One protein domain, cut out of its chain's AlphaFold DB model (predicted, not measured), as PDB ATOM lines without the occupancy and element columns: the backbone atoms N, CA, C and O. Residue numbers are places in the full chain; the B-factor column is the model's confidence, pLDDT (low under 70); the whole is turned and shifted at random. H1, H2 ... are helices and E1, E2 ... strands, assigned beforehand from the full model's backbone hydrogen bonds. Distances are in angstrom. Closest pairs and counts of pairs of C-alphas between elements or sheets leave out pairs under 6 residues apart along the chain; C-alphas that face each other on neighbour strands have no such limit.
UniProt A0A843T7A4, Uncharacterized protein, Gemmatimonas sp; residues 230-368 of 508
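What this domain is: This is residues 230 to 368 of the 508 residues of an uncharacterized protein of Gemmatimonas sp (UniProt A0A843T7A4). A long, twisted sheet of E7, E8 and E9, with the shorter E10 and E11 side by side with E9, is partly face to face with the small sheet E4 E5 E6 in a loose sandwich. Away from the long sheet a second small sheet, E1 E2 E3, makes the other end of the body, and H1 runs from the end of E5 to cross one face of it. The printed part has 139 residues, with one named helix and eleven named strands in the order E1 E2 E3 E4 E5 H1 E6 E7 E8 E9 E10 E11; the class is mostly strand. The two small sheets are antiparallel in the orders E1 - E2 - E3 and E4 - E5 - E6, and the neighbour pairs of the branched long sheet are antiparallel too. The whole is compact, with a radius of gyration of the C-alphas of 14.7 A, and spans 41 by 41 by 22 A, only just flat.

How they stand to each other: E7, residues 314 to 323, E8, residues 326 to 335, E9, residues 341 to 351, and E10, residues 358 to 361, form a meander, each strand the antiparallel neighbour of the one before. E7 bends by 57 degrees at residue 318. E7 and E8 are a hairpin, with N 316 and O 332 3.0 A apart, within hydrogen-bond range. E8 and E9 are a hairpin too, with N 331 and O 346 at 2.8 A. E8 lies on one side of E9; on the other side lie E10, beside residues 346 to 349, and E11, residues 366 to 368, beside residues 341 to 343. N 347 and O 360 of E9 and E10 are 2.8 A apart, and N 343 and O 366 of E9 and E11 2.9 A. Facing this sheet in a sandwich, two sheets face to face, are E4, residues 268 to 272, E5, residues 279 to 283, and E6, residues 303 to 305. The facing parts are 9.7 A centre to centre, and their best planes 16 degrees apart. The closest C-alphas of E6 and E10, those of Tyr 303 and Val 359, are 6.3 A apart; E4 and E7 are only just apart, closest 8.1 A. N 269 and O 282 of the hairpin E4 and E5 are 2.9 A apart, as are N 281 and O 303 of E5 and E6. Residues 261 to 262 pair antiparallel with residues 269 to 270 of E4. H1, residues 284 to 292, only grazes the sheet E4 E5 E6, with its residues 284 to 287. It is on the sheet of E1, residues 232 to 237, E2, residues 240 to 245, and E3, residues 251 to 253, at a height over the sheet of 9.7 A. It lies over E2 and, only just, over E3, on which 3 of its C-alphas fall, and runs across the strands, at 85 degrees to E2 on the local plane. The closest C-alphas of E3 and H1, those of Ser 252 and Ala 291, are 5.6 A apart. E1 E2 E3 is also a meander; N 235 and O 242 are 2.9 A apart, and N 243 and O 252 2.8 A. In H1 every O i to N i+4 pair is within hydrogen-bond range.

Where its parts are: E9 is the longest strand, 32.0 A from C-alpha 341 at (275.702, 245.948, 373.031) to C-alpha 351. E8 measures 27.9 A, E7 25.7 A, E2 16.2 A, E1 15.8 A, E5 13.7 A, E4 13.6 A and H1 12.2 A. E1 begins with C-alpha 232 at (287.017, 266.214, 388.844), and E11 ends with C-alpha 368 at (271.951, 242.899, 374.917).

The domain as a whole: The two C-alphas farthest apart, those of Gly 238 and Gly 324, are 43.1 A apart. The printed part has no cut. The one long link is E3 to E4, residues 254 to 267. The mean pLDDT of the printed part is 93.6; residue 339 and residues 352 to 354 are under 70.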
ATOM      1  N   ARG A 230     285.234 263.179 393.789       94.69
ATOM      2  CA  ARG A 230     286.566 263.776 393.545       94.69
ATOM      3  C   ARG A 230     286.575 265.201 392.989       94.69
ATOM      4  O   ARG A 230     287.654 265.746 392.796       94.69
ATOM      5  N   GLN A 231     285.410 265.821 392.761       95.75
ATOM      6  CA  GLN A 231     285.293 267.148 392.122       95.75
ATOM      7  C   GLN A 231     286.212 267.278 390.897       95.75
ATOM      8  O   GLN A 231     286.967 268.238 390.765       95.75
ATOM      9  N   ALA A 232     286.172 266.280 390.022       97.62
ATOM     10  CA  ALA A 232     287.017 266.214 388.844       97.62
ATOM     11  C   ALA A 232     286.220 265.732 387.632       97.62
ATOM     12  O   ALA A 232     285.218 265.033 387.792       97.62
ATOM     13  N   LEU A 233     286.690 266.078 386.435       97.31
ATOM     14  CA  LEU A 233     286.198 265.547 385.165       97.31
ATOM     15  C   LEU A 233     287.313 264.785 384.458       97.31
ATOM     16  O   LEU A 233     288.409 265.316 384.290       97.31
ATOM     17  N   ALA A 234     287.017 263.577 383.997       97.00
ATOM     18  CA  ALA A 234     287.833 262.862 383.032       97.00
ATOM     19  C   ALA A 234     287.390 263.246 381.618       97.00
ATOM     20  O   ALA A 234     286.205 263.160 381.304       97.00
ATOM     21  N   TYR A 235     288.317 263.651 380.755       95.06
ATOM     22  CA  TYR A 235     288.017 263.966 379.357       95.06
ATOM     23  C   TYR A 235     289.164 263.557 378.436       95.06
ATOM     24  O   TYR A 235     290.303 263.403 378.874       95.06
ATOM     25  N   GLU A 236     288.873 263.377 377.153       92.12
ATOM     26  CA  GLU A 236     289.874 263.066 376.132       92.12
ATOM     27  C   GLU A 236     290.068 264.260 375.193       92.12
ATOM     28  O   GLU A 236     289.104 264.931 374.827       92.12
ATOM     29  N   ALA A 237     291.317 264.534 374.815       89.31
ATOM     30  CA  ALA A 237     291.649 265.457 373.737       89.31
ATOM     31  C   ALA A 237     292.906 264.981 372.990       89.31
ATOM     32  O   ALA A 237     293.988 264.864 373.572       89.31
ATOM     33  N   GLY A 238     292.783 264.737 371.683       86.12
ATOM     34  CA  GLY A 238     293.910 264.354 370.825       86.12
ATOM     35  C   GLY A 238     294.551 263.008 371.190       86.12
ATOM     36  O   GLY A 238     295.773 262.872 371.128       86.12
ATOM     37  N   GLY A 239     293.752 262.032 371.621       87.12
ATOM     38  CA  GLY A 239     294.191 260.709 372.071       87.12
ATOM     39  C   GLY A 239     294.886 260.711 373.435       87.12
ATOM     40  O   GLY A 239     295.571 259.748 373.776       87.12
ATOM     41  N   THR A 240     294.772 261.803 374.197       91.62
ATOM     42  CA  THR A 240     295.268 261.901 375.574       91.62
ATOM     43  C   THR A 240     294.097 262.078 376.526       91.62
ATOM     44  O   THR A 240     293.234 262.925 376.304       91.62
ATOM     45  N   VAL A 241     294.102 261.303 377.610       95.38
ATOM     46  CA  VAL A 241     293.150 261.443 378.710       95.38
ATOM     47  C   VAL A 241     293.671 262.461 379.721       95.38
ATOM     48  O   VAL A 241     294.845 262.453 380.100       95.38
ATOM     49  N   TYR A 242     292.773 263.319 380.179       96.56
ATOM     50  CA  TYR A 242     293.025 264.379 381.137       96.56
ATOM     51  C   TYR A 242     292.050 264.296 382.314       96.56
ATOM     52  O   TYR A 242     290.900 263.888 382.152       96.56
ATOM     53  N   LEU A 243     292.510 264.731 383.486       97.75
ATOM     54  CA  LEU A 243     291.706 264.973 384.678       97.75
ATOM     55  C   LEU A 243     291.700 266.476 384.958       97.75
ATOM     56  O   LEU A 243     292.737 267.042 385.312       97.75
ATOM     57  N   LEU A 244     290.543 267.112 384.793       97.38
ATOM     58  CA  LEU A 244     290.297 268.500 385.178       97.38
ATOM     59  C   LEU A 244     289.799 268.545 386.623       97.38
ATOM     60  O   LEU A 244     288.738 268.003 386.922       97.38
ATOM     61  N   ASN A 245     290.527 269.220 387.504       97.19
ATOM     62  CA  ASN A 245     290.107 269.491 388.873       97.19
ATOM     63  C   ASN A 245     289.129 270.678 388.889       97.19
ATOM     64  O   ASN A 245     289.457 271.789 388.483       97.19
ATOM     65  N   LEU A 246     287.904 270.461 389.368       96.12
ATOM     66  CA  LEU A 246     286.849 271.476 389.382       96.12
ATOM     67  C   LEU A 246     287.010 272.501 390.514       96.12
ATOM     68  O   LEU A 246     286.330 273.531 390.512       96.12
ATOM     69  N   ARG A 247     287.911 272.287 391.475       95.19
ATOM     70  CA  ARG A 247     288.190 273.284 392.519       95.19
ATOM     71  C   ARG A 247     288.970 274.460 391.944       95.19
ATOM     72  O   ARG A 247     288.500 275.599 391.994       95.19
ATOM     73  N   ASP A 248     290.120 274.168 391.352       95.69
ATOM     74  CA  ASP A 248     291.115 275.146 390.893       95.69
ATOM     75  C   ASP A 248     291.175 275.298 389.364       95.69
ATOM     76  O   ASP A 248     291.663 276.314 388.876       95.69
ATOM     77  N   GLY A 249     290.604 274.360 388.606       95.69
ATOM     78  CA  GLY A 249     290.644 274.347 387.145       95.69
ATOM     79  C   GLY A 249     291.942 273.789 386.565       95.69
ATOM     80  O   GLY A 249     292.157 273.898 385.357       95.69
ATOM     81  N   GLU A 250     292.807 273.192 387.387       96.06
ATOM     82  CA  GLU A 250     294.034 272.573 386.904       96.06
ATOM     83  C   GLU A 250     293.744 271.268 386.164       96.06
ATOM     84  O   GLU A 250     292.847 270.499 386.511       96.06
ATOM     85  N   THR A 251     294.525 271.010 385.119       95.88
ATOM     86  CA  THR A 251     294.425 269.791 384.320       95.88
ATOM     87  C   THR A 251     295.686 268.960 384.490       95.88
ATOM     88  O   THR A 251     296.797 269.463 384.335       95.88
ATOM     89  N   SER A 252     295.511 267.667 384.732       96.62
ATOM     90  CA  SER A 252     296.591 266.683 384.786       96.62
ATOM     91  C   SER A 252     296.348 265.567 383.775       96.62
ATOM     92  O   SER A 252     295.227 265.359 383.318       96.62
ATOM     93  N   VAL A 253     297.405 264.871 383.365       96.94
ATOM     94  CA  VAL A 253     297.290 263.766 382.405       96.94
ATOM     95  C   VAL A 253     297.012 262.462 383.149       96.94
ATOM     96  O   VAL A 253     297.648 262.201 384.167       96.94
ATOM     97  N   ALA A 254     296.124 261.632 382.606       97.19
ATOM     98  CA  ALA A 254     295.747 260.317 383.125       97.19
ATOM     99  C   ALA A 254     296.172 259.179 382.167       97.19
ATOM    100  O   ALA A 254     296.639 259.458 381.054       97.19
ATOM    101  N   PRO A 255     296.065 257.901 382.584       96.62
ATOM    102  CA  PRO A 255     296.297 256.769 381.694       96.62
ATOM    103  C   PRO A 255     295.118 256.570 380.728       96.62
ATOM    104  O   PRO A 255     294.115 257.279 380.776       96.62
ATOM    105  N   GLY A 256     295.243 255.581 379.844       92.19
ATOM    106  CA  GLY A 256     294.269 255.326 378.784       92.19
ATOM    107  C   GLY A 256     294.455 256.247 377.575       92.19
ATOM    108  O   GLY A 256     295.380 257.060 377.514       92.19
ATOM    109  N   PHE A 257     293.591 256.077 376.574       88.25
ATOM    110  CA  PHE A 257     293.675 256.836 375.320       88.25
ATOM    111  C   PHE A 257     292.330 257.395 374.831       88.25
ATOM    112  O   PHE A 257     292.332 258.347 374.055       88.25
ATOM    113  N   VAL A 258     291.200 256.826 375.268       90.75
ATOM    114  CA  VAL A 258     289.836 257.253 374.902       90.75
ATOM    115  C   VAL A 258     288.831 256.759 375.943       90.75
ATOM    116  O   VAL A 258     289.123 255.797 376.645       90.75
ATOM    117  N   ASP A 259     287.657 257.385 376.047       90.62
ATOM    118  CA  ASP A 259     286.540 256.931 376.892       90.62
ATOM    119  C   ASP A 259     286.982 256.462 378.294       90.62
ATOM    120  O   ASP A 259     286.820 255.299 378.662       90.62
ATOM    121  N   PHE A 260     287.606 257.352 379.070       95.62
ATOM    122  CA  PHE A 260     288.067 257.054 380.428       95.62
ATOM    123  C   PHE A 260     286.908 257.214 381.419       95.62
ATOM    124  O   PHE A 260     286.598 258.319 381.862       95.62
ATOM    125  N   VAL A 261     286.204 256.116 381.698       97.19
ATOM    126  CA  VAL A 261     284.902 256.124 382.381       97.19
ATOM    127  C   VAL A 261     285.059 255.811 383.860       97.19
ATOM    128  O   VAL A 261     285.431 254.687 384.195       97.19
ATOM    129  N   PRO A 262     284.750 256.751 384.763       98.12
ATOM    130  CA  PRO A 262     284.701 256.453 386.181       98.12
ATOM    131  C   PRO A 262     283.507 255.547 386.499       98.12
ATOM    132  O   PRO A 262     282.424 255.655 385.922       98.12
ATOM    133  N   THR A 263     283.712 254.654 387.457       98.31
ATOM    134  CA  THR A 263     282.632 253.921 388.133       98.31
ATOM    135  C   THR A 263     281.694 254.888 388.868       98.31
ATOM    136  O   THR A 263     282.151 255.947 389.306       98.31
ATOM    137  N   PRO A 264     280.404 254.541 389.070       97.75
ATOM    138  CA  PRO A 264     279.456 255.427 389.756       97.75
ATOM    139  C   PRO A 264     279.862 255.823 391.183       97.75
ATOM    140  O   PRO A 264     279.427 256.856 391.677       97.75
ATOM    141  N   ASP A 265     280.707 255.027 391.845       96.62
ATOM    142  CA  ASP A 265     281.261 255.326 393.168       96.62
ATOM    143  C   ASP A 265     282.684 255.915 393.129       96.62
ATOM    144  O   ASP A 265     283.303 256.088 394.176       96.62
ATOM    145  N   GLY A 266     283.213 256.227 391.940       96.56
ATOM    146  CA  GLY A 266     284.480 256.942 391.752       96.56
ATOM    147  C   GLY A 266     285.735 256.165 392.163       96.56
ATOM    148  O   GLY A 266     286.798 256.773 392.337       96.56
ATOM    149  N   ARG A 267     285.623 254.841 392.344       95.81
ATOM    150  CA  ARG A 267     286.718 253.971 392.807       95.81
ATOM    151  C   ARG A 267     287.638 253.489 391.710       95.81
ATOM    152  O   ARG A 267     288.831 253.344 391.931       95.81
ATOM    153  N   LEU A 268     287.071 253.209 390.550       97.94
ATOM    154  CA  LEU A 268     287.796 252.722 389.389       97.94
ATOM    155  C   LEU A 268     287.526 253.599 388.179       97.94
ATOM    156  O   LEU A 268     286.447 254.190 388.066       97.94
ATOM    157  N   PHE A 269     288.464 253.562 387.243       98.44
ATOM    158  CA  PHE A 269     288.227 253.916 385.853       98.44
ATOM    159  C   PHE A 269     288.222 252.672 384.974       98.44
ATOM    160  O   PHE A 269     288.955 251.713 385.216       98.44
ATOM    161  N   VAL A 270     287.411 252.725 383.926       98.12
ATOM    162  CA  VAL A 270     287.318 251.712 382.885       98.12
ATOM    163  C   VAL A 270     287.493 252.389 381.532       98.12
ATOM    164  O   VAL A 270     286.860 253.405 381.258       98.12
ATOM    165  N   THR A 271     288.339 251.832 380.673       96.75
ATOM    166  CA  THR A 271     288.619 252.385 379.342       96.75
ATOM    167  C   THR A 271     288.942 251.271 378.355       96.75
ATOM    168  O   THR A 271     289.476 250.231 378.757       96.75
ATOM    169  N   PRO A 272     288.622 251.416 377.059       94.50
ATOM    170  CA  PRO A 272     289.144 250.505 376.057       94.50
ATOM    171  C   PRO A 272     290.674 250.551 376.065       94.50
ATOM    172  O   PRO A 272     291.284 251.611 376.169       94.50
ATOM    173  N   GLY A 273     291.304 249.395 375.915       92.94
ATOM    174  CA  GLY A 273     292.749 249.276 375.795       92.94
ATOM    175  C   GLY A 273     293.223 249.549 374.375       92.94
ATOM    176  O   GLY A 273     292.598 249.125 373.393       92.94
ATOM    177  N   ALA A 274     294.356 250.245 374.255       87.81
ATOM    178  CA  ALA A 274     294.942 250.589 372.960       87.81
ATOM    179  C   ALA A 274     295.133 249.334 372.094       87.81
ATOM    180  O   ALA A 274     295.389 248.245 372.614       87.81
ATOM    181  N   ASN A 275     295.012 249.470 370.770       84.44
ATOM    182  CA  ASN A 275     295.126 248.355 369.817       84.44
ATOM    183  C   ASN A 275     294.164 247.184 370.102       84.44
ATOM    184  O   ASN A 275     294.485 246.030 369.815       84.44
ATOM    185  N   ARG A 276     292.987 247.466 370.685       84.06
ATOM    186  CA  ARG A 276     291.951 246.466 371.003       84.06
ATOM    187  C   ARG A 276     292.460 245.345 371.926       84.06
ATOM    188  O   ARG A 276     292.046 244.190 371.793       84.06
ATOM    189  N   ARG A 277     293.368 245.668 372.860       92.06
ATOM    190  CA  ARG A 277     293.929 244.701 373.832       92.06
ATOM    191  C   ARG A 277     292.884 244.117 374.787       92.06
ATOM    192  O   ARG A 277     293.108 243.036 375.329       92.06
ATOM    193  N   GLY A 278     291.757 244.796 374.957       94.69
ATOM    194  CA  GLY A 278     290.705 244.443 375.903       94.69
ATOM    195  C   GLY A 278     290.185 245.686 376.604       94.69
ATOM    196  O   GLY A 278     290.529 246.794 376.207       94.69
ATOM    197  N   LEU A 279     289.389 245.489 377.641       97.31
ATOM    198  CA  LEU A 279     288.901 246.535 378.522       97.31
ATOM    199  C   LEU A 279     289.846 246.659 379.721       97.31
ATOM    200  O   LEU A 279     290.112 245.665 380.394       97.31
ATOM    201  N   GLU A 280     290.371 247.849 379.970       98.12
ATOM    202  CA  GLU A 280     291.374 248.126 380.998       98.12
ATOM    203  C   GLU A 280     290.710 248.770 382.223       98.12
ATOM    204  O   GLU A 280     289.892 249.683 382.090       98.12
ATOM    205  N   PHE A 281     291.057 248.276 383.413       98.38
ATOM    206  CA  PHE A 281     290.584 248.773 384.704       98.38
ATOM    207  C   PHE A 281     291.745 249.421 385.449       98.38
ATOM    208  O   PHE A 281     292.832 248.846 385.516       98.38
ATOM    209  N   TYR A 282     291.494 250.579 386.046       98.00
ATOM    210  CA  TYR A 282     292.471 251.348 386.810       98.00
ATOM    211  C   TYR A 282     291.912 251.703 388.180       98.00
ATOM    212  O   TYR A 282     290.739 252.071 388.282       98.00
ATOM    213  N   ASP A 283     292.753 251.641 389.209       96.56
ATOM    214  CA  ASP A 283     292.417 252.166 390.528       96.56
ATOM    215  C   ASP A 283     292.427 253.703 390.495       96.56
ATOM    216  O   ASP A 283     293.383 254.322 390.021       96.56
ATOM    217  N   ALA A 284     291.341 254.339 390.937       96.56
ATOM    218  CA  ALA A 284     291.231 255.787 390.846       96.56
ATOM    219  C   ALA A 284     292.203 256.500 391.797       96.56
ATOM    220  O   ALA A 284     292.741 257.536 391.413       96.56
ATOM    221  N   ASP A 285     292.472 255.976 392.997       95.38
ATOM    222  CA  ASP A 285     293.404 256.628 393.926       95.38
ATOM    223  C   ASP A 285     294.823 256.645 393.368       95.38
ATOM    224  O   ASP A 285     295.448 257.709 393.326       95.38
ATOM    225  N   GLU A 286     295.278 255.514 392.829       95.88
ATOM    226  CA  GLU A 286     296.576 255.422 392.157       95.88
ATOM    227  C   GLU A 286     296.669 256.401 390.975       95.88
ATOM    228  O   GLU A 286     297.667 257.112 390.817       95.88
ATOM    229  N   VAL A 287     295.608 256.494 390.165       97.50
ATOM    230  CA  VAL A 287     295.546 257.421 389.027       97.50
ATOM    231  C   VAL A 287     295.661 258.879 389.477       97.50
ATOM    232  O   VAL A 287     296.458 259.623 388.904       97.50
ATOM    233  N   PHE A 288     294.900 259.306 390.490       97.25
ATOM    234  CA  PHE A 288     294.934 260.691 390.972       97.25
ATOM    235  C   PHE A 288     296.259 261.035 391.661       97.25
ATOM    236  O   PHE A 288     296.803 262.112 391.411       97.25
ATOM    237  N   GLU A 289     296.815 260.131 392.474       96.44
ATOM    238  CA  GLU A 289     298.134 260.318 393.090       96.44
ATOM    239  C   GLU A 289     299.216 260.481 392.014       96.44
ATOM    240  O   GLU A 289     300.032 261.408 392.047       96.44
ATOM    241  N   ALA A 290     299.206 259.603 391.010       97.44
ATOM    242  CA  ALA A 290     300.158 259.657 389.917       97.44
ATOM    243  C   ALA A 290     299.996 260.919 389.070       97.44
ATOM    244  O   ALA A 290     301.000 261.524 388.694       97.44
ATOM    245  N   ALA A 291     298.764 261.331 388.774       97.00
ATOM    246  CA  ALA A 291     298.479 262.539 388.011       97.00
ATOM    247  C   ALA A 291     298.970 263.799 388.744       97.00
ATOM    248  O   ALA A 291     299.679 264.606 388.139       97.00
ATOM    249  N   ALA A 292     298.716 263.909 390.054       96.06
ATOM    250  CA  ALA A 292     299.242 264.984 390.901       96.06
ATOM    251  C   ALA A 292     300.782 264.990 390.957       96.06
ATOM    252  O   ALA A 292     301.408 266.047 391.012       96.06
ATOM    253  N   GLY A 293     301.408 263.812 390.883       96.88
ATOM    254  CA  GLY A 293     302.860 263.652 390.791       96.88
ATOM    255  C   GLY A 293     303.452 263.794 389.381       96.88
ATOM    256  O   GLY A 293     304.631 263.486 389.202       96.88
ATOM    257  N   GLY A 294     302.668 264.175 388.361       96.69
ATOM    258  CA  GLY A 294     303.133 264.299 386.970       96.69
ATOM    259  C   GLY A 294     303.461 262.965 386.278       96.69
ATOM    260  O   GLY A 294     304.151 262.931 385.259       96.69
ATOM    261  N   ARG A 295     302.982 261.845 386.827       96.81
ATOM    262  CA  ARG A 295     303.228 260.466 386.369       96.81
ATOM    263  C   ARG A 295     301.981 259.759 385.836       96.81
ATOM    264  O   ARG A 295     302.081 258.578 385.529       96.81
ATOM    265  N   GLY A 296     300.841 260.435 385.684       93.31
ATOM    266  CA  GLY A 296     299.562 259.772 385.382       93.31
ATOM    267  C   GLY A 296     299.537 258.908 384.110       93.31
ATOM    268  O   GLY A 296     298.811 257.926 384.066       93.31
ATOM    269  N   ARG A 297     300.401 259.160 383.111       94.12
ATOM    270  CA  ARG A 297     300.552 258.272 381.930       94.12
ATOM    271  C   ARG A 297     301.204 256.914 382.220       94.12
ATOM    272  O   ARG A 297     301.178 256.042 381.360       94.12
ATOM    273  N   ARG A 298     301.882 256.763 383.357       94.69
ATOM    274  CA  ARG A 298     302.752 255.616 383.679       94.69
ATOM    275  C   ARG A 298     302.101 254.666 384.682       94.69
ATOM    276  O   ARG A 298     302.803 254.105 385.515       94.69
ATOM    277  N   ILE A 299     300.779 254.557 384.625       96.25
ATOM    278  CA  ILE A 299     300.005 253.639 385.453       96.25
ATOM    279  C   ILE A 299     299.571 252.473 384.580       96.25
ATOM    280  O   ILE A 299     299.035 252.674 383.488       96.25
ATOM    281  N   ASP A 300     299.856 251.268 385.057       96.62
ATOM    282  CA  ASP A 300     299.418 250.034 384.426       96.62
ATOM    283  C   ASP A 300     298.004 249.687 384.911       96.62
ATOM    284  O   ASP A 300     297.649 249.985 386.052       96.62
ATOM    285  N   PRO A 301     297.162 249.074 384.066       97.50
ATOM    286  CA  PRO A 301     295.845 248.644 384.503       97.50
ATOM    287  C   PRO A 301     295.959 247.515 385.532       97.50
ATOM    288  O   PRO A 301     296.677 246.536 385.313       97.50
ATOM    289  N   ILE A 302     295.176 247.601 386.608       97.50
ATOM    290  CA  ILE A 302     295.080 246.552 387.636       97.50
ATOM    291  C   ILE A 302     294.425 245.275 387.090       97.50
ATOM    292  O   ILE A 302     294.613 244.181 387.621       97.50
ATOM    293  N   TYR A 303     293.655 245.395 386.003       98.00
ATOM    294  CA  TYR A 303     293.045 244.267 385.309       98.00
ATOM    295  C   TYR A 303     292.754 244.593 383.840       98.00
ATOM    296  O   TYR A 303     292.416 245.725 383.495       98.00
ATOM    297  N   VAL A 304     292.860 243.584 382.966       98.00
ATOM    298  CA  VAL A 304     292.537 243.702 381.535       98.00
ATOM    299  C   VAL A 304     291.622 242.562 381.099       98.00
ATOM    300  O   VAL A 304     292.049 241.404 381.030       98.00
ATOM    301  N   ASP A 305     290.386 242.886 380.720       97.69
ATOM    302  CA  ASP A 305     289.464 241.923 380.124       97.69
ATOM    303  C   ASP A 305     289.694 241.809 378.613       97.69
ATOM    304  O   ASP A 305     289.214 242.609 377.814       97.69
ATOM    305  N   ARG A 306     290.392 240.754 378.190       96.31
ATOM    306  CA  ARG A 306     290.663 240.495 376.766       96.31
ATOM    307  C   ARG A 306     289.443 240.010 375.972       96.31
ATOM    308  O   ARG A 306     289.580 239.803 374.761       96.31
ATOM    309  N   GLN A 307     288.302 239.758 376.614       94.69
ATOM    310  CA  GLN A 307     287.064 239.298 375.976       94.69
ATOM    311  C   GLN A 307     286.101 240.447 375.649       94.69
ATOM    312  O   GLN A 307     285.346 240.320 374.683       94.69
ATOM    313  N   LEU A 308     286.161 241.563 376.384       94.00
ATOM    314  CA  LEU A 308     285.493 242.819 376.025       94.00
ATOM    315  C   LEU A 308     286.484 243.734 375.301       94.00
ATOM    316  O   LEU A 308     287.307 244.394 375.919       94.00
ATOM    317  N   ARG A 309     286.449 243.734 373.966       90.94
ATOM    318  CA  ARG A 309     287.354 244.544 373.118       90.94
ATOM    319  C   ARG A 309     286.654 245.705 372.421       90.94
ATOM    320  O   ARG A 309     287.275 246.399 371.614       90.94
ATOM    321  N   ASP A 310     285.356 245.834 372.665       87.88
ATOM    322  CA  ASP A 310     284.543 246.873 372.060       87.88
ATOM    323  C   ASP A 310     284.811 248.233 372.739       87.88
ATOM    324  O   ASP A 310     285.513 248.312 373.749       87.88
ATOM    325  N   GLN A 311     284.323 249.312 372.139       86.81
ATOM    326  CA  GLN A 311     284.489 250.689 372.613       86.81
ATOM    327  C   GLN A 311     283.278 251.128 373.449       86.81
ATOM    328  O   GLN A 311     282.354 250.343 373.677       86.81
ATOM    329  N   TYR A 312     283.284 252.385 373.901       88.31
ATOM    330  CA  TYR A 312     282.204 253.002 374.676       88.31
ATOM    331  C   TYR A 312     281.794 252.205 375.915       88.31
ATOM    332  O   TYR A 312     280.667 251.702 375.991       88.31
ATOM    333  N   PRO A 313     282.698 252.076 376.899       95.62
ATOM    334  CA  PRO A 313     282.323 251.512 378.171       95.62
ATOM    335  C   PRO A 313     281.282 252.375 378.887       95.62
ATOM    336  O   PRO A 313     281.260 253.603 378.803       95.62
ATOM    337  N   SER A 314     280.426 251.708 379.642       97.06
ATOM    338  CA  SER A 314     279.500 252.299 380.594       97.06
ATOM    339  C   SER A 314     279.413 251.374 381.801       97.06
ATOM    340  O   SER A 314     279.528 250.158 381.641       97.06
ATOM    341  N   VAL A 315     279.252 251.923 383.005       98.44
ATOM    342  CA  VAL A 315     279.357 251.151 384.248       98.44
ATOM    343  C   VAL A 315     278.205 251.478 385.190       98.44
ATOM    344  O   VAL A 315     277.882 252.645 385.385       98.44
ATOM    345  N   GLY A 316     277.626 250.444 385.800       98.44
ATOM    346  CA  GLY A 316     276.636 250.551 386.873       98.44
ATOM    347  C   GLY A 316     276.953 249.605 388.036       98.44
ATOM    348  O   GLY A 316     277.711 248.648 387.870       98.44
ATOM    349  N   ILE A 317     276.386 249.864 389.215       98.62
ATOM    350  CA  ILE A 317     276.590 249.085 390.445       98.62
ATOM    351  C   ILE A 317     275.357 248.219 390.713       98.62
ATOM    352  O   ILE A 317     274.302 248.732 391.078       98.62
ATOM    353  N   LEU A 318     275.504 246.900 390.573       98.44
ATOM    354  CA  LEU A 318     274.432 245.935 390.834       98.44
ATOM    355  C   LEU A 318     274.253 245.642 392.327       98.44
ATOM    356  O   LEU A 318     273.130 245.379 392.767       98.44
ATOM    357  N   GLU A 319     275.364 245.629 393.066       97.81
ATOM    358  CA  GLU A 319     275.433 245.254 394.478       97.81
ATOM    359  C   GLU A 319     276.658 245.894 395.147       97.81
ATOM    360  O   GLU A 319     277.708 246.076 394.527       97.81
ATOM    361  N   THR A 320     276.536 246.226 396.432       96.19
ATOM    362  CA  THR A 320     277.656 246.614 397.293       96.19
ATOM    363  C   THR A 320     277.467 245.992 398.673       96.19
ATOM    364  O   THR A 320     276.401 246.121 399.267       96.19
ATOM    365  N   GLU A 321     278.507 245.341 399.185       95.81
ATOM    366  CA  GLU A 321     278.514 244.632 400.463       95.81
ATOM    367  C   GLU A 321     279.774 244.994 401.265       95.81
ATOM    368  O   GLU A 321     280.890 245.007 400.736       95.81
ATOM    369  N   ALA A 322     279.607 245.287 402.556       91.31
ATOM    370  CA  ALA A 322     280.724 245.510 403.471       91.31
ATOM    371  C   ALA A 322     281.324 244.167 403.925       91.31
ATOM    372  O   ALA A 322     280.607 243.297 404.416       91.31
ATOM    373  N   LEU A 323     282.644 244.015 403.811       86.31
ATOM    374  CA  LEU A 323     283.393 242.812 404.183       86.31
ATOM    375  C   LEU A 323     284.449 243.143 405.245       86.31
ATOM    376  O   LEU A 323     285.639 243.280 404.954       86.31
ATOM    377  N   GLY A 324     284.022 243.265 406.503       86.44
ATOM    378  CA  GLY A 324     284.918 243.647 407.596       86.44
ATOM    379  C   GLY A 324     285.475 245.057 407.385       86.44
ATOM    380  O   GLY A 324     284.719 246.017 407.477       86.44
ATOM    381  N   ALA A 325     286.780 245.169 407.120       82.69
ATOM    382  CA  ALA A 325     287.441 246.437 406.781       82.69
ATOM    383  C   ALA A 325     287.397 246.778 405.275       82.69
ATOM    384  O   ALA A 325     287.738 247.890 404.889       82.69
ATOM    385  N   GLY A 326     286.999 245.829 404.422       87.50
ATOM    386  CA  GLY A 326     286.931 246.020 402.976       87.50
ATOM    387  C   GLY A 326     285.509 246.123 402.441       87.50
ATOM    388  O   GLY A 326     284.519 246.009 403.167       87.50
ATOM    389  N   ARG A 327     285.413 246.286 401.121       92.38
ATOM    390  CA  ARG A 327     284.146 246.367 400.391       92.38
ATOM    391  C   ARG A 327     284.175 245.485 399.151       92.38
ATOM    392  O   ARG A 327     285.116 245.552 398.357       92.38
ATOM    393  N   ARG A 328     283.113 244.700 398.972       95.56
ATOM    394  CA  ARG A 328     282.808 243.965 397.744       95.56
ATOM    395  C   ARG A 328     281.784 244.755 396.943       95.56
ATOM    396  O   ARG A 328     280.709 245.063 397.446       95.56
ATOM    397  N   THR A 329     282.104 245.054 395.693       97.88
ATOM    398  CA  THR A 329     281.179 245.698 394.758       97.88
ATOM    399  C   THR A 329     281.010 244.818 393.533       97.88
ATOM    400  O   THR A 329     281.998 244.318 392.996       97.88
ATOM    401  N   VAL A 330     279.771 244.646 393.076       98.56
ATOM    402  CA  VAL A 330     279.488 244.023 391.784       98.56
ATOM    403  C   VAL A 330     279.141 245.111 390.779       98.56
ATOM    404  O   VAL A 330     278.092 245.749 390.874       98.56
ATOM    405  N   TYR A 331     280.024 245.312 389.807       98.75
ATOM    406  CA  TYR A 331     279.809 246.230 388.698       98.75
ATOM    407  C   TYR A 331     279.269 245.479 387.488       98.75
ATOM    408  O   TYR A 331     279.772 244.412 387.148       98.75
ATOM    409  N   ARG A 332     278.310 246.074 386.782       98.69
ATOM    410  CA  ARG A 332     278.016 245.715 385.394       98.69
ATOM    411  C   ARG A 332     278.750 246.682 384.489       98.69
ATOM    412  O   ARG A 332     278.526 247.887 384.589       98.69
ATOM    413  N   VAL A 333     279.585 246.159 383.598       98.38
ATOM    414  CA  VAL A 333     280.242 246.963 382.569       98.38
ATOM    415  C   VAL A 333     279.709 246.563 381.207       98.38
ATOM    416  O   VAL A 333     279.763 245.398 380.820       98.38
ATOM    417  N   LEU A 334     279.191 247.550 380.490       97.31
ATOM    418  CA  LEU A 334     278.696 247.440 379.128       97.31
ATOM    419  C   LEU A 334     279.707 248.080 378.185       97.31
ATOM    420  O   LEU A 334     280.227 249.143 378.491       97.31
ATOM    421  N   THR A 335     279.939 247.467 377.032       95.00
ATOM    422  CA  THR A 335     280.659 248.044 375.892       95.00
ATOM    423  C   THR A 335     279.785 247.929 374.649       95.00
ATOM    424  O   THR A 335     278.990 246.991 374.532       95.00
ATOM    425  N   SER A 336     279.902 248.865 373.717       89.31
ATOM    426  CA  SER A 336     279.061 248.884 372.522       89.31
ATOM    427  C   SER A 336     279.678 249.730 371.423       89.31
ATOM    428  O   SER A 336     279.734 250.943 371.578       89.31
ATOM    429  N   TRP A 337     280.010 249.143 370.271       76.81
ATOM    430  CA  TRP A 337     280.212 249.886 369.018       76.81
ATOM    431  C   TRP A 337     280.415 248.965 367.811       76.81
ATOM    432  O   TRP A 337     279.668 249.020 366.837       76.81
ATOM    433  N   PHE A 338     281.452 248.133 367.878       70.44
ATOM    434  CA  PHE A 338     281.956 247.293 366.804       70.44
ATOM    435  C   PHE A 338     281.067 246.080 366.571       70.44
ATOM    436  O   PHE A 338     280.784 245.747 365.420       70.44
ATOM    437  N   ASP A 339     280.627 245.445 367.655       69.56
ATOM    438  CA  ASP A 339     279.811 244.244 367.581       69.56
ATOM    439  C   ASP A 339     278.332 244.609 367.752       69.56
ATOM    440  O   ASP A 339     277.579 244.826 366.804       69.56
ATOM    441  N   ARG A 340     277.915 244.622 369.008       85.56
ATOM    442  CA  ARG A 340     276.570 244.849 369.515       85.56
ATOM    443  C   ARG A 340     276.741 245.311 370.953       85.56
ATOM    444  O   ARG A 340     277.843 245.255 371.495       85.56
ATOM    445  N   ILE A 341     275.655 245.695 371.598       92.88
ATOM    446  CA  ILE A 341     275.702 245.948 373.031       92.88
ATOM    447  C   ILE A 341     276.057 244.636 373.729       92.88
ATOM    448  O   ILE A 341     275.362 243.631 373.571       92.88
ATOM    449  N   VAL A 342     277.166 244.629 374.461       95.81
ATOM    450  CA  VAL A 342     277.623 243.485 375.247       95.81
ATOM    451  C   VAL A 342     277.945 243.976 376.645       95.81
ATOM    452  O   VAL A 342     278.577 245.017 376.796       95.81
ATOM    453  N   PHE A 343     277.547 243.230 377.667       97.50
ATOM    454  CA  PHE A 343     277.964 243.507 379.034       97.50
ATOM    455  C   PHE A 343     278.576 242.283 379.704       97.50
ATOM    456  O   PHE A 343     278.432 241.148 379.243       97.50
ATOM    457  N   ARG A 344     279.269 242.544 380.807       98.06
ATOM    458  CA  ARG A 344     279.800 241.545 381.726       98.06
ATOM    459  C   ARG A 344     279.761 242.099 383.143       98.06
ATOM    460  O   ARG A 344     279.926 243.304 383.341       98.06
ATOM    461  N   ASP A 345     279.565 241.214 384.110       98.62
ATOM    462  CA  ASP A 345     279.550 241.582 385.521       98.62
ATOM    463  C   ASP A 345     280.912 241.262 386.154       98.62
ATOM    464  O   ASP A 345     281.534 240.241 385.843       98.62
ATOM    465  N   TYR A 346     281.381 242.144 387.033       98.62
ATOM    466  CA  TYR A 346     282.682 242.076 387.688       98.62
ATOM    467  C   TYR A 346     282.518 242.229 389.188       98.62
ATOM    468  O   TYR A 346     281.870 243.159 389.661       98.62
ATOM    469  N   GLU A 347     283.163 241.349 389.932       98.31
ATOM    470  CA  GLU A 347     283.388 241.524 391.353       98.31
ATOM    471  C   GLU A 347     284.678 242.303 391.560       98.31
ATOM    472  O   GLU A 347     285.724 241.965 391.002       98.31
ATOM    473  N   VAL A 348     284.596 243.329 392.396       97.44
ATOM    474  CA  VAL A 348     285.743 244.110 392.830       97.44
ATOM    475  C   VAL A 348     285.807 244.071 394.341       97.44
ATOM    476  O   VAL A 348     284.852 244.446 395.025       97.44
ATOM    477  N   GLN A 349     286.943 243.618 394.854       95.31
ATOM    478  CA  GLN A 349     287.251 243.616 396.278       95.31
ATOM    479  C   GLN A 349     288.418 244.566 396.521       95.31
ATOM    480  O   GLN A 349     289.388 244.557 395.769       95.31
ATOM    481  N   GLY A 350     288.326 245.379 397.567       86.25
ATOM    482  CA  GLY A 350     289.421 246.242 397.998       86.25
ATOM    483  C   GLY A 350     289.200 246.711 399.428       86.25
ATOM    484  O   GLY A 350     288.059 246.758 399.901       86.25
ATOM    485  N   ASP A 351     290.296 247.016 400.111       73.38
ATOM    486  CA  ASP A 351     290.295 247.577 401.459       73.38
ATOM    487  C   ASP A 351     290.173 249.105 401.372       73.38
ATOM    488  O   ASP A 351     290.871 249.737 400.579       73.38
ATOM    489  N   GLU A 352     289.305 249.707 402.188       69.38
ATOM    490  CA  GLU A 352     289.170 251.169 402.271       69.38
ATOM    491  C   GLU A 352     290.438 251.847 402.825       69.38
ATOM    492  O   GLU A 352     290.601 253.059 402.707       69.38
ATOM    493  N   THR A 353     291.361 251.073 403.404       67.75
ATOM    494  CA  THR A 353     292.647 251.542 403.936       67.75
ATOM    495  C   THR A 353     293.805 251.500 402.927       67.75
ATOM    496  O   THR A 353     294.946 251.767 403.305       67.75
ATOM    497  N   GLY A 354     293.529 251.215 401.647       68.56
ATOM    498  CA  GLY A 354     294.536 251.226 400.573       68.56
ATOM    499  C   GLY A 354     295.206 249.873 400.317       68.56
ATOM    500  O   GLY A 354     296.352 249.816 399.870       68.56
ATOM    501  N   GLY A 355     294.517 248.773 400.630       77.94
ATOM    502  CA  GLY A 355     294.933 247.430 400.221       77.94
ATOM    503  C   GLY A 355     294.765 247.194 398.716       77.94
ATOM    504  O   GLY A 355     294.109 247.966 398.023       77.94
ATOM    505  N   GLU A 356     295.346 246.104 398.208       87.88
ATOM    506  CA  GLU A 356     295.290 245.738 396.785       87.88
ATOM    507  C   GLU A 356     293.838 245.584 396.290       87.88
ATOM    508  O   GLU A 356     293.065 244.786 396.829       87.88
ATOM    509  N   THR A 357     293.477 246.330 395.240       94.00
ATOM    510  CA  THR A 357     292.187 246.192 394.557       94.00
ATOM    511  C   THR A 357     292.228 245.009 393.587       94.00
ATOM    512  O   THR A 357     293.022 244.976 392.649       94.00
ATOM    513  N   ILE A 358     291.329 244.043 393.773       95.44
ATOM    514  CA  ILE A 358     291.228 242.834 392.951       95.44
ATOM    515  C   ILE A 358     289.953 242.900 392.113       95.44
ATOM    516  O   ILE A 358     288.855 242.971 392.663       95.44
ATOM    517  N   VAL A 359     290.090 242.792 390.789       97.94
ATOM    518  CA  VAL A 359     288.972 242.737 389.831       97.94
ATOM    519  C   VAL A 359     288.840 241.322 389.267       97.94
ATOM    520  O   VAL A 359     289.821 240.733 388.805       97.94
ATOM    521  N   ARG A 360     287.629 240.757 389.289       98.06
ATOM    522  CA  ARG A 360     287.337 239.417 388.760       98.06
ATOM    523  C   ARG A 360     286.045 239.411 387.947       98.06
ATOM    524  O   ARG A 360     285.022 239.862 388.452       98.06
ATOM    525  N   PRO A 361     286.040 238.862 386.724       97.94
ATOM    526  CA  PRO A 361     284.796 238.658 385.996       97.94
ATOM    527  C   PRO A 361     283.942 237.587 386.688       97.94
ATOM    528  O   PRO A 361     284.457 236.533 387.062       97.94
ATOM    529  N   LEU A 362     282.642 237.840 386.820       97.75
ATOM    530  CA  LEU A 362     281.675 236.906 387.412       97.75
ATOM    531  C   LEU A 362     280.908 236.096 386.369       97.75
ATOM    532  O   LEU A 362     280.524 234.957 386.629       97.75
ATOM    533  N   THR A 363     280.666 236.683 385.202       94.75
ATOM    534  CA  THR A 363     279.836 236.091 384.147       94.75
ATOM    535  C   THR A 363     280.610 235.945 382.844       94.75
ATOM    536  O   THR A 363     281.712 236.478 382.691       94.75
ATOM    537  N   ASP A 364     280.058 235.200 381.888       96.62
ATOM    538  CA  ASP A 364     280.462 235.324 380.487       96.62
ATOM    539  C   ASP A 364     279.912 236.624 379.888       96.62
ATOM    540  O   ASP A 364     279.034 237.274 380.455       96.62
ATOM    541  N   ARG A 365     280.420 237.007 378.714       95.31
ATOM    542  CA  ARG A 365     279.898 238.161 377.976       95.31
ATOM    543  C   ARG A 365     278.450 237.912 377.526       95.31
ATOM    544  O   ARG A 365     278.161 236.888 376.905       95.31
ATOM    545  N   VAL A 366     277.566 238.870 377.774       96.88
ATOM    546  CA  VAL A 366     276.138 238.788 377.446       96.88
ATOM    547  C   VAL A 366     275.793 239.845 376.406       96.88
ATOM    548  O   VAL A 366     276.000 241.033 376.627       96.88
ATOM    549  N   ALA A 367     275.268 239.417 375.258       95.62
ATOM    550  CA  ALA A 367     274.724 240.328 374.256       95.62
ATOM    551  C   ALA A 367     273.384 240.907 374.728       95.62
ATOM    552  O   ALA A 367     272.546 240.164 375.231       95.62
ATOM    553  N   ALA A 368     273.161 242.199 374.510       95.69
ATOM    554  CA  ALA A 368     271.951 242.899 374.917       95.69
ATOM    555  C   ALA A 368     271.378 243.767 373.788       95.69
ATOM    556  O   ALA A 368     272.059 244.068 372.810       95.69
TER     557      ALA A 368